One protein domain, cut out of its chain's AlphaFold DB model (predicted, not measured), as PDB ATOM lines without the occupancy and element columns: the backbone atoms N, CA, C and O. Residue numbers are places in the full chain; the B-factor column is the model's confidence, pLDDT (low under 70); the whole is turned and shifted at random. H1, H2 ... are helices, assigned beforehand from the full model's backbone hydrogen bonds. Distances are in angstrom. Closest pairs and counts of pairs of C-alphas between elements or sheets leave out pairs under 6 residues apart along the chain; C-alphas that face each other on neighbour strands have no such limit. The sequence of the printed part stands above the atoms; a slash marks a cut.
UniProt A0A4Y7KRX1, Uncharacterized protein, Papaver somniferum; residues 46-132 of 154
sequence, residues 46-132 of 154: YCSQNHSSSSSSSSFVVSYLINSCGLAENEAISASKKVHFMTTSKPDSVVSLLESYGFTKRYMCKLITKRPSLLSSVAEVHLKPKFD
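This is residues 46 to 132 of the 154 residues of an uncharacterized protein of Papaver somniferum (UniProt A0A4Y7KRX1). A cluster of short helices: H1 and H2 cross as a pair at one end, H4 and H5 lie in the middle, and the longest helix, H3, packs on H5 and H6, with H7 at the far end. The unnamed stretch of residues 46 to 56 arcs round the H1 end. The 87 printed residues hold seven named helices, H1 to H7 in chain order, and no named strand; the class is all helix. The whole is compact, with a radius of gyration of the C-alphas of 12.3 A, and spans 39 by 27 by 17 A.

H3, residues 89 to 100, touches H5, residues 116 to 120, with residues 90 to 94 alone; the closest C-alphas, of Pro 91 and Leu 119, are 4.6 A apart. H3 also touches H6, residues 123 to 126, closest at the C-alphas of Val 94 and Ala 123, 5.2 A. H7, residues 128 to 132, is close to H3 but not clearly touching: the closest C-alphas, of Leu 97 and Lys 128, are 7.7 A apart. H4, residues 105 to 114, touches H2, residues 73 to 80, at a steep tilt of 56 degrees, the same way; the closest C-alphas, of Ala 79 and Thr 113, are 6.2 A apart. H2 touches H1, residues 57 to 67, at a steep tilt of 54 degrees, opposite ways, closest at the C-alphas of Val 62 and Ala 76, 5.1 A. H1 and H3 are apart. Every O i to N i+4 pair is within hydrogen-bond range in H2, H3, H4 and H7, against 6 of 7 in H1 and 0 of 1 in H5, where 2 of 2 O i to N i+3 pairs are; H6 is too short for an O i to N i+4 pair.

H3 measures 16.1 A from C-alpha 89 at (-16.057, -52.204, -20.796), H1 15.7 A from C-alpha 57 at (-9.387, -41.361, -11.011), and H4 14.2 A. H7 ends at C-alpha 132, (-14.367, -52.996, -42.696).

The C-alphas farthest apart, of Ser 54 and Asp 132, are 39.5 A apart. The printed part has no cut and no long link. Its mean pLDDT is 74.4; residues 46 to 58, 121 to 127 and 129 to 130 are under 70.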
ATOM      1  N   TYR A  46      10.504 -49.835 -27.254       46.59
ATOM      2  CA  TYR A  46       9.686 -50.882 -26.658       46.59
ATOM      3  C   TYR A  46       8.890 -50.217 -25.533       46.59
ATOM      4  O   TYR A  46       9.432 -49.344 -24.852       46.59
ATOM      5  N   CYS A  47       7.605 -50.533 -25.392       50.84
ATOM      6  CA  CYS A  47       6.836 -49.956 -24.302       50.84
ATOM      7  C   CYS A  47       7.382 -50.580 -22.995       50.84
ATOM      8  O   CYS A  47       7.209 -51.776 -22.765       50.84
ATOM      9  N   SER A  48       8.173 -49.820 -22.229       55.31
ATOM     10  CA  SER A  48       8.838 -50.299 -21.011       55.31
ATOM     11  C   SER A  48       7.912 -50.161 -19.806       55.31
ATOM     12  O   SER A  48       7.347 -49.091 -19.578       55.31
ATOM     13  N   GLN A  49       7.796 -51.237 -19.025       49.81
ATOM     14  CA  GLN A  49       7.066 -51.265 -17.759       49.81
ATOM     15  C   GLN A  49       7.874 -50.528 -16.686       49.81
ATOM     16  O   GLN A  49       8.906 -51.020 -16.243       49.81
ATOM     17  N   ASN A  50       7.401 -49.359 -16.262       52.09
ATOM     18  CA  ASN A  50       7.763 -48.775 -14.973       52.09
ATOM     19  C   ASN A  50       6.472 -48.586 -14.181       52.09
ATOM     20  O   ASN A  50       5.466 -48.124 -14.721       52.09
ATOM     21  N   HIS A  51       6.493 -49.052 -12.937       47.12
ATOM     22  CA  HIS A  51       5.320 -49.209 -12.091       47.12
ATOM     23  C   HIS A  51       5.430 -48.207 -10.939       47.12
ATOM     24  O   HIS A  51       6.110 -48.484  -9.954       47.12
ATOM     25  N   SER A  52       4.765 -47.054 -11.045       49.56
ATOM     26  CA  SER A  52       4.577 -46.158  -9.897       49.56
ATOM     27  C   SER A  52       3.090 -45.902  -9.675       49.56
ATOM     28  O   SER A  52       2.364 -45.397 -10.529       49.56
ATOM     29  N   SER A  53       2.614 -46.303  -8.501       47.91
ATOM     30  CA  SER A  53       1.235 -46.149  -8.050       47.91
ATOM     31  C   SER A  53       1.028 -44.772  -7.417       47.91
ATOM     32  O   SER A  53       1.638 -44.477  -6.392       47.91
ATOM     33  N   SER A  54       0.125 -43.946  -7.952       45.41
ATOM     34  CA  SER A  54      -0.433 -42.811  -7.195       45.41
ATOM     35  C   SER A  54      -1.929 -42.696  -7.438       45.41
ATOM     36  O   SER A  54      -2.353 -42.809  -8.580       45.41
ATOM     37  N   SER A  55      -2.717 -42.535  -6.375       52.66
ATOM     38  CA  SER A  55      -4.180 -42.627  -6.309       52.66
ATOM     39  C   SER A  55      -4.915 -41.342  -6.720       52.66
ATOM     40  O   SER A  55      -4.677 -40.273  -6.168       52.66
ATOM     41  N   SER A  56      -5.849 -41.472  -7.662       54.38
ATOM     42  CA  SER A  56      -6.982 -40.590  -8.024       54.38
ATOM     43  C   SER A  56      -7.624 -41.204  -9.283       54.38
ATOM     44  O   SER A  56      -7.039 -42.117  -9.853       54.38
ATOM     45  N   SER A  57      -8.786 -40.777  -9.782       57.75
ATOM     46  CA  SER A  57      -9.387 -41.361 -11.011       57.75
ATOM     47  C   SER A  57      -8.440 -41.367 -12.229       57.75
ATOM     48  O   SER A  57      -8.557 -42.213 -13.115       57.75
ATOM     49  N   SER A  58      -7.441 -40.476 -12.236       66.38
ATOM     50  CA  SER A  58      -6.334 -40.495 -13.198       66.38
ATOM     51  C   SER A  58      -5.449 -41.745 -13.068       66.38
ATOM     52  O   SER A  58      -5.047 -42.305 -14.079       66.38
ATOM     53  N   SER A  59      -5.233 -42.246 -11.850       78.12
ATOM     54  CA  SER A  59      -4.519 -43.487 -11.524       78.12
ATOM     55  C   SER A  59      -5.132 -44.717 -12.162       78.12
ATOM     56  O   SER A  59      -4.416 -45.561 -12.694       78.12
ATOM     57  N   PHE A  60      -6.462 -44.815 -12.117       83.75
ATOM     58  CA  PHE A  60      -7.182 -45.958 -12.665       83.75
ATOM     59  C   PHE A  60      -6.976 -46.037 -14.179       83.75
ATOM     60  O   PHE A  60      -6.558 -47.067 -14.703       83.75
ATOM     61  N   VAL A  61      -7.177 -44.912 -14.872       85.75
ATOM     62  CA  VAL A  61      -6.960 -44.812 -16.319       85.75
ATOM     63  C   VAL A  61      -5.486 -45.029 -16.674       85.75
ATOM     64  O   VAL A  61      -5.195 -45.744 -17.628       85.75
ATOM     65  N   VAL A  62      -4.547 -44.465 -15.907       83.75
ATOM     66  CA  VAL A  62      -3.101 -44.677 -16.106       83.75
ATOM     67  C   VAL A  62      -2.738 -46.153 -15.948       83.75
ATOM     68  O   VAL A  62      -2.093 -46.713 -16.830       83.75
ATOM     69  N   SER A  63      -3.210 -46.805 -14.886       84.88
ATOM     70  CA  SER A  63      -2.960 -48.227 -14.626       84.88
ATOM     71  C   SER A  63      -3.531 -49.105 -15.736       84.88
ATOM     72  O   SER A  63      -2.865 -50.026 -16.196       84.88
ATOM     73  N   TYR A  64      -4.729 -48.788 -16.234       86.75
ATOM     74  CA  TYR A  64      -5.311 -49.481 -17.381       86.75
ATOM     75  C   TYR A  64      -4.470 -49.293 -18.655       86.75
ATOM     76  O   TYR A  64      -4.195 -50.251 -19.374       86.75
ATOM     77  N   LEU A  65      -4.015 -48.072 -18.941       85.62
ATOM     78  CA  LEU A  65      -3.193 -47.787 -20.121       85.62
ATOM     79  C   LEU A  65      -1.842 -48.517 -20.080       85.62
ATOM     80  O   LEU A  65      -1.368 -48.966 -21.123       85.62
ATOM     81  N   ILE A  66      -1.243 -48.662 -18.898       84.44
ATOM     82  CA  ILE A  66       0.013 -49.398 -18.713       84.44
ATOM     83  C   ILE A  66      -0.231 -50.907 -18.832       84.44
ATOM     84  O   ILE A  66       0.428 -51.573 -19.626       84.44
ATOM     85  N   ASN A  67      -1.203 -51.449 -18.096       83.44
ATOM     86  CA  ASN A  67      -1.400 -52.897 -17.990       83.44
ATOM     87  C   ASN A  67      -2.093 -53.499 -19.220       83.44
ATOM     88  O   ASN A  67      -1.659 -54.534 -19.725       83.44
ATOM     89  N   SER A  68      -3.138 -52.844 -19.731       82.62
ATOM     90  CA  SER A  68      -3.946 -53.356 -20.845       82.62
ATOM     91  C   SER A  68      -3.403 -52.904 -22.198       82.62
ATOM     92  O   SER A  68      -3.259 -53.707 -23.118       82.62
ATOM     93  N   CYS A  69      -3.069 -51.617 -22.336       78.50
ATOM     94  CA  CYS A  69      -2.576 -51.068 -23.605       78.50
ATOM     95  C   CYS A  69      -1.045 -51.124 -23.741       78.50
ATOM     96  O   CYS A  69      -0.526 -50.880 -24.833       78.50
ATOM     97  N   GLY A  70      -0.332 -51.454 -22.660       82.12
ATOM     98  CA  GLY A  70       1.118 -51.596 -22.645       82.12
ATOM     99  C   GLY A  70       1.882 -50.278 -22.652       82.12
ATOM    100  O   GLY A  70       3.060 -50.323 -22.956       82.12
ATOM    101  N   LEU A  71       1.268 -49.115 -22.406       82.12
ATOM    102  CA  LEU A  71       1.948 -47.816 -22.533       82.12
ATOM    103  C   LEU A  71       3.057 -47.633 -21.489       82.12
ATOM    104  O   LEU A  71       2.967 -48.123 -20.366       82.12
ATOM    105  N   ALA A  72       4.070 -46.838 -21.845       81.94
ATOM    106  CA  ALA A  72       5.013 -46.320 -20.863       81.94
ATOM    107  C   ALA A  72       4.305 -45.344 -19.912       81.94
ATOM    108  O   ALA A  72       3.392 -44.624 -20.317       81.94
ATOM    109  N   GLU A  73       4.750 -45.275 -18.661       80.56
ATOM    110  CA  GLU A  73       4.116 -44.472 -17.609       80.56
ATOM    111  C   GLU A  73       3.923 -42.996 -18.003       80.56
ATOM    112  O   GLU A  73       2.831 -42.440 -17.889       80.56
ATOM    113  N   ASN A  74       4.955 -42.366 -18.564       79.44
ATOM    114  CA  ASN A  74       4.903 -40.979 -19.030       79.44
ATOM    115  C   ASN A  74       3.886 -40.765 -20.172       79.44
ATOM    116  O   ASN A  74       3.218 -39.726 -20.241       79.44
ATOM    117  N   GLU A  75       3.753 -41.745 -21.069       81.31
ATOM    118  CA  GLU A  75       2.767 -41.731 -22.154       81.31
ATOM    119  C   GLU A  75       1.357 -41.982 -21.611       81.31
ATOM    120  O   GLU A  75       0.423 -41.284 -22.006       81.31
ATOM    121  N   ALA A  76       1.207 -42.893 -20.650       83.44
ATOM    122  CA  ALA A  76      -0.050 -43.192 -19.976       83.44
ATOM    123  C   ALA A  76      -0.582 -41.984 -19.190       83.44
ATOM    124  O   ALA A  76      -1.760 -41.657 -19.310       83.44
ATOM    125  N   ILE A  77       0.275 -41.257 -18.466       83.62
ATOM    126  CA  ILE A  77      -0.089 -40.008 -17.770       83.62
ATOM    127  C   ILE A  77      -0.516 -38.924 -18.769       83.62
ATOM    128  O   ILE A  77      -1.461 -38.171 -18.534       83.62
ATOM    129  N   SER A  78       0.165 -38.826 -19.910       82.62
ATOM    130  CA  SER A  78      -0.187 -37.850 -20.950       82.62
ATOM    131  C   SER A  78      -1.508 -38.199 -21.642       82.62
ATOM    132  O   SER A  78      -2.292 -37.312 -21.990       82.62
ATOM    133  N   ALA A  79      -1.757 -39.492 -21.843       81.94
ATOM    134  CA  ALA A  79      -2.976 -40.020 -22.426       81.94
ATOM    135  C   ALA A  79      -4.167 -39.913 -21.463       81.94
ATOM    136  O   ALA A  79      -5.231 -39.484 -21.902       81.94
ATOM    137  N   SER A  80      -3.998 -40.196 -20.167       85.06
ATOM    138  CA  SER A  80      -5.069 -40.114 -19.158       85.06
ATOM    139  C   SER A  80      -5.618 -38.699 -18.969       85.06
ATOM    140  O   SER A  80      -6.779 -38.522 -18.626       85.06
ATOM    141  N   LYS A  81      -4.839 -37.660 -19.286       82.75
ATOM    142  CA  LYS A  81      -5.346 -36.275 -19.342       82.75
ATOM    143  C   LYS A  81      -6.335 -36.038 -20.487       82.75
ATOM    144  O   LYS A  81      -7.096 -35.079 -20.455       82.75
ATOM    145  N   LYS A  82      -6.293 -36.877 -21.524       79.12
ATOM    146  CA  LYS A  82      -7.107 -36.772 -22.745       79.12
ATOM    147  C   LYS A  82      -8.230 -37.807 -22.801       79.12
ATOM    148  O   LYS A  82      -9.086 -37.707 -23.679       79.12
ATOM    149  N   VAL A  83      -8.219 -38.800 -21.911       79.88
ATOM    150  CA  VAL A  83      -9.299 -39.776 -21.762       79.88
ATOM    151  C   VAL A  83      -9.684 -39.993 -20.328       79.88
ATOM    152  O   VAL A  83      -8.843 -40.182 -19.463       79.88
ATOM    153  N   HIS A  84     -10.987 -40.066 -20.111       80.31
ATOM    154  CA  HIS A  84     -11.546 -40.363 -18.815       80.31
ATOM    155  C   HIS A  84     -12.671 -41.377 -18.987       80.31
ATOM    156  O   HIS A  84     -13.630 -41.138 -19.721       80.31
ATOM    157  N   PHE A  85     -12.544 -42.520 -18.325       79.94
ATOM    158  CA  PHE A  85     -13.571 -43.549 -18.270       79.94
ATOM    159  C   PHE A  85     -13.598 -44.134 -16.862       79.94
ATOM    160  O   PHE A  85     -12.555 -44.312 -16.237       79.94
ATOM    161  N   MET A  86     -14.801 -44.412 -16.360       76.50
ATOM    162  CA  MET A  86     -14.982 -45.013 -15.033       76.50
ATOM    163  C   MET A  86     -15.035 -46.543 -15.078       76.50
ATOM    164  O   MET A  86     -14.904 -47.186 -14.045       76.50
ATOM    165  N   THR A  87     -15.216 -47.131 -16.262       78.94
ATOM    166  CA  THR A  87     -15.311 -48.583 -16.461       78.94
ATOM    167  C   THR A  87     -14.430 -49.033 -17.619       78.94
ATOM    168  O   THR A  87     -14.194 -48.270 -18.560       78.94
ATOM    169  N   THR A  88     -13.960 -50.284 -17.570       81.00
ATOM    170  CA  THR A  88     -13.123 -50.862 -18.632       81.00
ATOM    171  C   THR A  88     -13.928 -51.432 -19.806       81.00
ATOM    172  O   THR A  88     -13.353 -51.646 -20.863       81.00
ATOM    173  N   SER A  89     -15.259 -51.581 -19.718       81.31
ATOM    174  CA  SER A  89     -16.057 -52.204 -20.796       81.31
ATOM    175  C   SER A  89     -15.880 -51.551 -22.169       81.31
ATOM    176  O   SER A  89     -15.768 -52.243 -23.181       81.31
ATOM    177  N   LYS A  90     -15.864 -50.212 -22.221       79.56
ATOM    178  CA  LYS A  90     -15.656 -49.466 -23.472       79.56
ATOM    179  C   LYS A  90     -14.236 -49.656 -24.014       79.56
ATOM    180  O   LYS A  90     -14.117 -50.098 -25.158       79.56
ATOM    181  N   PRO A  91     -13.170 -49.358 -23.248       82.25
ATOM    182  CA  PRO A  91     -11.818 -49.525 -23.760       82.25
ATOM    183  C   PRO A  91     -11.459 -50.993 -24.044       82.25
ATOM    184  O   PRO A  91     -10.759 -51.229 -25.023       82.25
ATOM    185  N   ASP A  92     -11.986 -51.970 -23.300       84.56
ATOM    186  CA  ASP A  92     -11.772 -53.404 -23.569       84.56
ATOM    187  C   ASP A  92     -12.405 -53.820 -24.902       84.56
ATOM    188  O   ASP A  92     -11.803 -54.558 -25.683       84.56
ATOM    189  N   SER A  93     -13.590 -53.287 -25.218       84.38
ATOM    190  CA  SER A  93     -14.256 -53.518 -26.506       84.38
ATOM    191  C   SER A  93     -13.459 -52.920 -27.668       84.38
ATOM    192  O   SER A  93     -13.351 -53.526 -28.733       84.38
ATOM    193  N   VAL A  94     -12.858 -51.742 -27.468       82.19
ATOM    194  CA  VAL A  94     -11.979 -51.102 -28.459       82.19
ATOM    195  C   VAL A  94     -10.724 -51.945 -28.689       82.19
ATOM    196  O   VAL A  94     -10.365 -52.196 -29.838       82.19
ATOM    197  N   VAL A  95     -10.069 -52.396 -27.615       82.88
ATOM    198  CA  VAL A  95      -8.858 -53.229 -27.688       82.88
ATOM    199  C   VAL A  95      -9.164 -54.565 -28.366       82.88
ATOM    200  O   VAL A  95      -8.497 -54.904 -29.338       82.88
ATOM    201  N   SER A  96     -10.230 -55.254 -27.950       84.62
ATOM    202  CA  SER A  96     -10.646 -56.542 -28.527       84.62
ATOM    203  C   SER A  96     -10.996 -56.427 -30.011       84.62
ATOM    204  O   SER A  96     -10.644 -57.297 -30.806       84.62
ATOM    205  N   LEU A  97     -11.657 -55.335 -30.417       82.31
ATOM    206  CA  LEU A  97     -11.951 -55.079 -31.826       82.31
ATOM    207  C   LEU A  97     -10.655 -54.954 -32.631       82.31
ATOM    208  O   LEU A  97     -10.521 -55.556 -33.690       82.31
ATOM    209  N   LEU A  98      -9.687 -54.189 -32.131       78.75
ATOM    210  CA  LEU A  98      -8.413 -54.009 -32.818       78.75
ATOM    211  C   LEU A  98      -7.600 -55.315 -32.873       78.75
ATOM    212  O   LEU A  98      -7.020 -55.631 -33.909       78.75
ATOM    213  N   GLU A  99      -7.596 -56.114 -31.809       82.06
ATOM    214  CA  GLU A  99      -6.968 -57.440 -31.825       82.06
ATOM    215  C   GLU A  99      -7.648 -58.382 -32.833       82.06
ATOM    216  O   GLU A  99      -6.959 -59.075 -33.581       82.06
ATOM    217  N   SER A 100      -8.980 -58.333 -32.948       82.12
ATOM    218  CA  SER A 100      -9.750 -59.058 -33.973       82.12
ATOM    219  C   SER A 100      -9.392 -58.615 -35.401       82.12
ATOM    220  O   SER A 100      -9.321 -59.436 -36.316       82.12
ATOM    221  N   TYR A 101      -9.059 -57.334 -35.590       74.38
ATOM    222  CA  TYR A 101      -8.474 -56.808 -36.829       74.38
ATOM    223  C   TYR A 101      -6.947 -57.033 -36.933       74.38
ATOM    224  O   TYR A 101      -6.276 -56.401 -37.746       74.38
ATOM    225  N   GLY A 102      -6.360 -57.944 -36.153       75.44
ATOM    226  CA  GLY A 102      -4.963 -58.363 -36.303       75.44
ATOM    227  C   GLY A 102      -3.935 -57.299 -35.911       75.44
ATOM    228  O   GLY A 102      -2.755 -57.413 -36.251       75.44
ATOM    229  N   PHE A 103      -4.348 -56.248 -35.202       76.56
ATOM    230  CA  PHE A 103      -3.409 -55.241 -34.747       76.56
ATOM    231  C   PHE A 103      -2.534 -55.775 -33.608       76.56
ATOM    232  O   PHE A 103      -3.009 -56.172 -32.550       76.56
ATOM    233  N   THR A 104      -1.213 -55.711 -33.783       78.38
ATOM    234  CA  THR A 104      -0.260 -56.090 -32.732       78.38
ATOM    235  C   THR A 104      -0.261 -55.075 -31.585       78.38
ATOM    236  O   THR A 104      -0.350 -53.867 -31.831       78.38
ATOM    237  N   LYS A 105       0.006 -55.524 -30.346       77.38
ATOM    238  CA  LYS A 105       0.179 -54.660 -29.155       77.38
ATOM    239  C   LYS A 105       1.071 -53.435 -29.394       77.38
ATOM    240  O   LYS A 105       0.764 -52.338 -28.944       77.38
ATOM    241  N   ARG A 106       2.138 -53.570 -30.188       76.62
ATOM    242  CA  ARG A 106       3.014 -52.445 -30.565       76.62
ATOM    243  C   ARG A 106       2.285 -51.342 -31.340       76.62
ATOM    244  O   ARG A 106       2.543 -50.156 -31.128       76.62
ATOM    245  N   TYR A 107       1.426 -51.727 -32.278       76.19
ATOM    246  CA  TYR A 107       0.638 -50.775 -33.052       76.19
ATOM    247  C   TYR A 107      -0.457 -50.155 -32.184       76.19
ATOM    248  O   TYR A 107      -0.683 -48.951 -32.269       76.19
ATOM    249  N   MET A 108      -1.047 -50.945 -31.283       79.81
ATOM    250  CA  MET A 108      -1.996 -50.472 -30.272       79.81
ATOM    251  C   MET A 108      -1.382 -49.404 -29.369       79.81
ATOM    252  O   MET A 108      -1.918 -48.299 -29.323       79.81
ATOM    253  N   CYS A 109      -0.211 -49.669 -28.771       78.88
ATOM    254  CA  CYS A 109       0.570 -48.691 -27.993       78.88
ATOM    255  C   CYS A 109       0.654 -47.351 -28.746       78.88
ATOM    256  O   CYS A 109       0.271 -46.299 -28.232       78.88
ATOM    257  N   LYS A 110       1.107 -47.379 -30.009       78.69
ATOM    258  CA  LYS A 110       1.275 -46.167 -30.828       78.69
ATOM    259  C   LYS A 110      -0.048 -45.473 -31.143       78.69
ATOM    260  O   LYS A 110      -0.103 -44.243 -31.142       78.69
ATOM    261  N   LEU A 111      -1.092 -46.240 -31.444       79.44
ATOM    262  CA  LEU A 111      -2.406 -45.713 -31.797       79.44
ATOM    263  C   LEU A 111      -3.043 -45.001 -30.601       79.44
ATOM    264  O   LEU A 111      -3.452 -43.849 -30.732       79.44
ATOM    265  N   ILE A 112      -3.053 -45.652 -29.437       80.94
ATOM    266  CA  ILE A 112      -3.615 -45.113 -28.196       80.94
ATOM    267  C   ILE A 112      -2.790 -43.926 -27.689       80.94
ATOM    268  O   ILE A 112      -3.362 -42.928 -27.264       80.94
ATOM    269  N   THR A 113      -1.463 -43.956 -27.833       78.38
ATOM    270  CA  THR A 113      -0.612 -42.804 -27.487       78.38
ATOM    271  C   THR A 113      -0.931 -41.581 -28.353       78.38
ATOM    272  O   THR A 113      -1.013 -40.458 -27.856       78.38
ATOM    273  N   LYS A 114      -1.149 -41.776 -29.663       76.56
ATOM    274  CA  LYS A 114      -1.478 -40.675 -30.585       76.56
ATOM    275  C   LYS A 114      -2.917 -40.187 -30.447       76.56
ATOM    276  O   LYS A 114      -3.166 -38.987 -30.561       76.56
ATOM    277  N   ARG A 115      -3.866 -41.099 -30.244       76.44
ATOM    278  CA  ARG A 115      -5.296 -40.805 -30.108       76.44
ATOM    279  C   ARG A 115      -5.892 -41.577 -28.939       76.44
ATOM    280  O   ARG A 115      -6.617 -42.546 -29.152       76.44
ATOM    281  N   PRO A 116      -5.654 -41.114 -27.707       78.62
ATOM    282  CA  PRO A 116      -6.199 -41.784 -26.539       78.62
ATOM    283  C   PRO A 116      -7.729 -41.754 -26.552       78.62
ATOM    284  O   PRO A 116      -8.338 -42.754 -26.194       78.62
ATOM    285  N   SER A 117      -8.354 -40.692 -27.089       77.31
ATOM    286  CA  SER A 117      -9.818 -40.533 -27.224       77.31
ATOM    287  C   SER A 117     -10.534 -41.695 -27.919       77.31
ATOM    288  O   SER A 117     -11.739 -41.863 -27.743       77.31
ATOM    289  N   LEU A 118      -9.795 -42.529 -28.652       75.56
ATOM    290  CA  LEU A 118     -10.276 -43.771 -29.240       75.56
ATOM    291  C   LEU A 118     -10.856 -44.736 -28.186       75.56
ATOM    292  O   LEU A 118     -11.857 -45.384 -28.459       75.56
ATOM    293  N   LEU A 119     -10.286 -44.767 -26.975       77.69
ATOM    294  CA  LEU A 119     -10.734 -45.609 -25.854       77.69
ATOM    295  C   LEU A 119     -12.050 -45.146 -25.220       77.69
ATOM    296  O   LEU A 119     -12.765 -45.938 -24.613       77.69
ATOM    297  N   SER A 120     -12.363 -43.857 -25.350       73.12
ATOM    298  CA  SER A 120     -13.628 -43.291 -24.877       73.12
ATOM    299  C   SER A 120     -14.716 -43.319 -25.954       73.12
ATOM    300  O   SER A 120     -15.879 -43.044 -25.655       73.12
ATOM    301  N   SER A 121     -14.345 -43.606 -27.205       67.94
ATOM    302  CA  SER A 121     -15.262 -43.642 -28.337       67.94
ATOM    303  C   SER A 121     -15.906 -45.019 -28.474       67.94
ATOM    304  O   SER A 121     -15.327 -46.041 -28.113       67.94
ATOM    305  N   VAL A 122     -17.121 -45.054 -29.021       64.81
ATOM    306  CA  VAL A 122     -17.829 -46.309 -29.289       64.81
ATOM    307  C   VAL A 122     -17.180 -46.969 -30.504       64.81
ATOM    308  O   VAL A 122     -17.493 -46.620 -31.647       64.81
ATOM    309  N   ALA A 123     -16.248 -47.892 -30.248       64.00
ATOM    310  CA  ALA A 123     -15.490 -48.595 -31.282       64.00
ATOM    311  C   ALA A 123     -16.387 -49.306 -32.292       64.00
ATOM    312  O   ALA A 123     -16.142 -49.257 -33.495       64.00
ATOM    313  N   GLU A 124     -17.464 -49.914 -31.814       59.62
ATOM    314  CA  GLU A 124     -18.356 -50.697 -32.656       59.62
ATOM    315  C   GLU A 124     -19.102 -49.846 -33.692       59.62
ATOM    316  O   GLU A 124     -19.313 -50.284 -34.817       59.62
ATOM    317  N   VAL A 125     -19.424 -48.595 -33.349       61.00
ATOM    318  CA  VAL A 125     -20.158 -47.676 -34.231       61.00
ATOM    319  C   VAL A 125     -19.214 -46.905 -35.154       61.00
ATOM    320  O   VAL A 125     -19.532 -46.680 -36.316       61.00
ATOM    321  N   HIS A 126     -18.037 -46.503 -34.665       64.69
ATOM    322  CA  HIS A 126     -17.162 -45.584 -35.407       64.69
ATOM    323  C   HIS A 126     -15.952 -46.258 -36.049       64.69
ATOM    324  O   HIS A 126     -15.491 -45.821 -37.105       64.69
ATOM    325  N   LEU A 127     -15.402 -47.286 -35.404       68.19
ATOM    326  CA  LEU A 127     -14.168 -47.927 -35.845       68.19
ATOM    327  C   LEU A 127     -14.445 -49.123 -36.745       68.19
ATOM    328  O   LEU A 127     -13.797 -49.246 -37.780       68.19
ATOM    329  N   LYS A 128     -15.443 -49.945 -36.408       70.44
ATOM    330  CA  LYS A 128     -15.847 -51.115 -37.198       70.44
ATOM    331  C   LYS A 128     -16.121 -50.792 -38.677       70.44
ATOM    332  O   LYS A 128     -15.418 -51.346 -39.516       70.44
ATOM    333  N   PRO A 129     -16.996 -49.828 -39.044       69.69
ATOM    334  CA  PRO A 129     -17.247 -49.530 -40.460       69.69
ATOM    335  C   PRO A 129     -16.009 -48.984 -41.187       69.69
ATOM    336  O   PRO A 129     -15.830 -49.224 -42.379       69.69
ATOM    337  N   LYS A 130     -15.116 -48.278 -40.480       67.38
ATOM    338  CA  LYS A 130     -13.855 -47.787 -41.055       67.38
ATOM    339  C   LYS A 130     -12.862 -48.922 -41.286       67.38
ATOM    340  O   LYS A 130     -12.199 -48.939 -42.319       67.38
ATOM    341  N   PHE A 131     -12.757 -49.862 -40.352       73.56
ATOM    342  CA  PHE A 131     -11.897 -51.030 -40.504       73.56
ATOM    343  C   PHE A 131     -12.428 -51.994 -41.562       73.56
ATOM    344  O   PHE A 131     -11.640 -52.453 -42.383       73.56
ATOM    345  N   ASP A 132     -13.742 -52.206 -41.633       72.88
ATOM    346  CA  ASP A 132     -14.367 -52.996 -42.696       72.88
ATOM    347  C   ASP A 132     -14.161 -52.358 -44.072       72.88
ATOM    348  O   ASP A 132     -13.834 -53.056 -45.031       72.88
TER     349      ASP A 132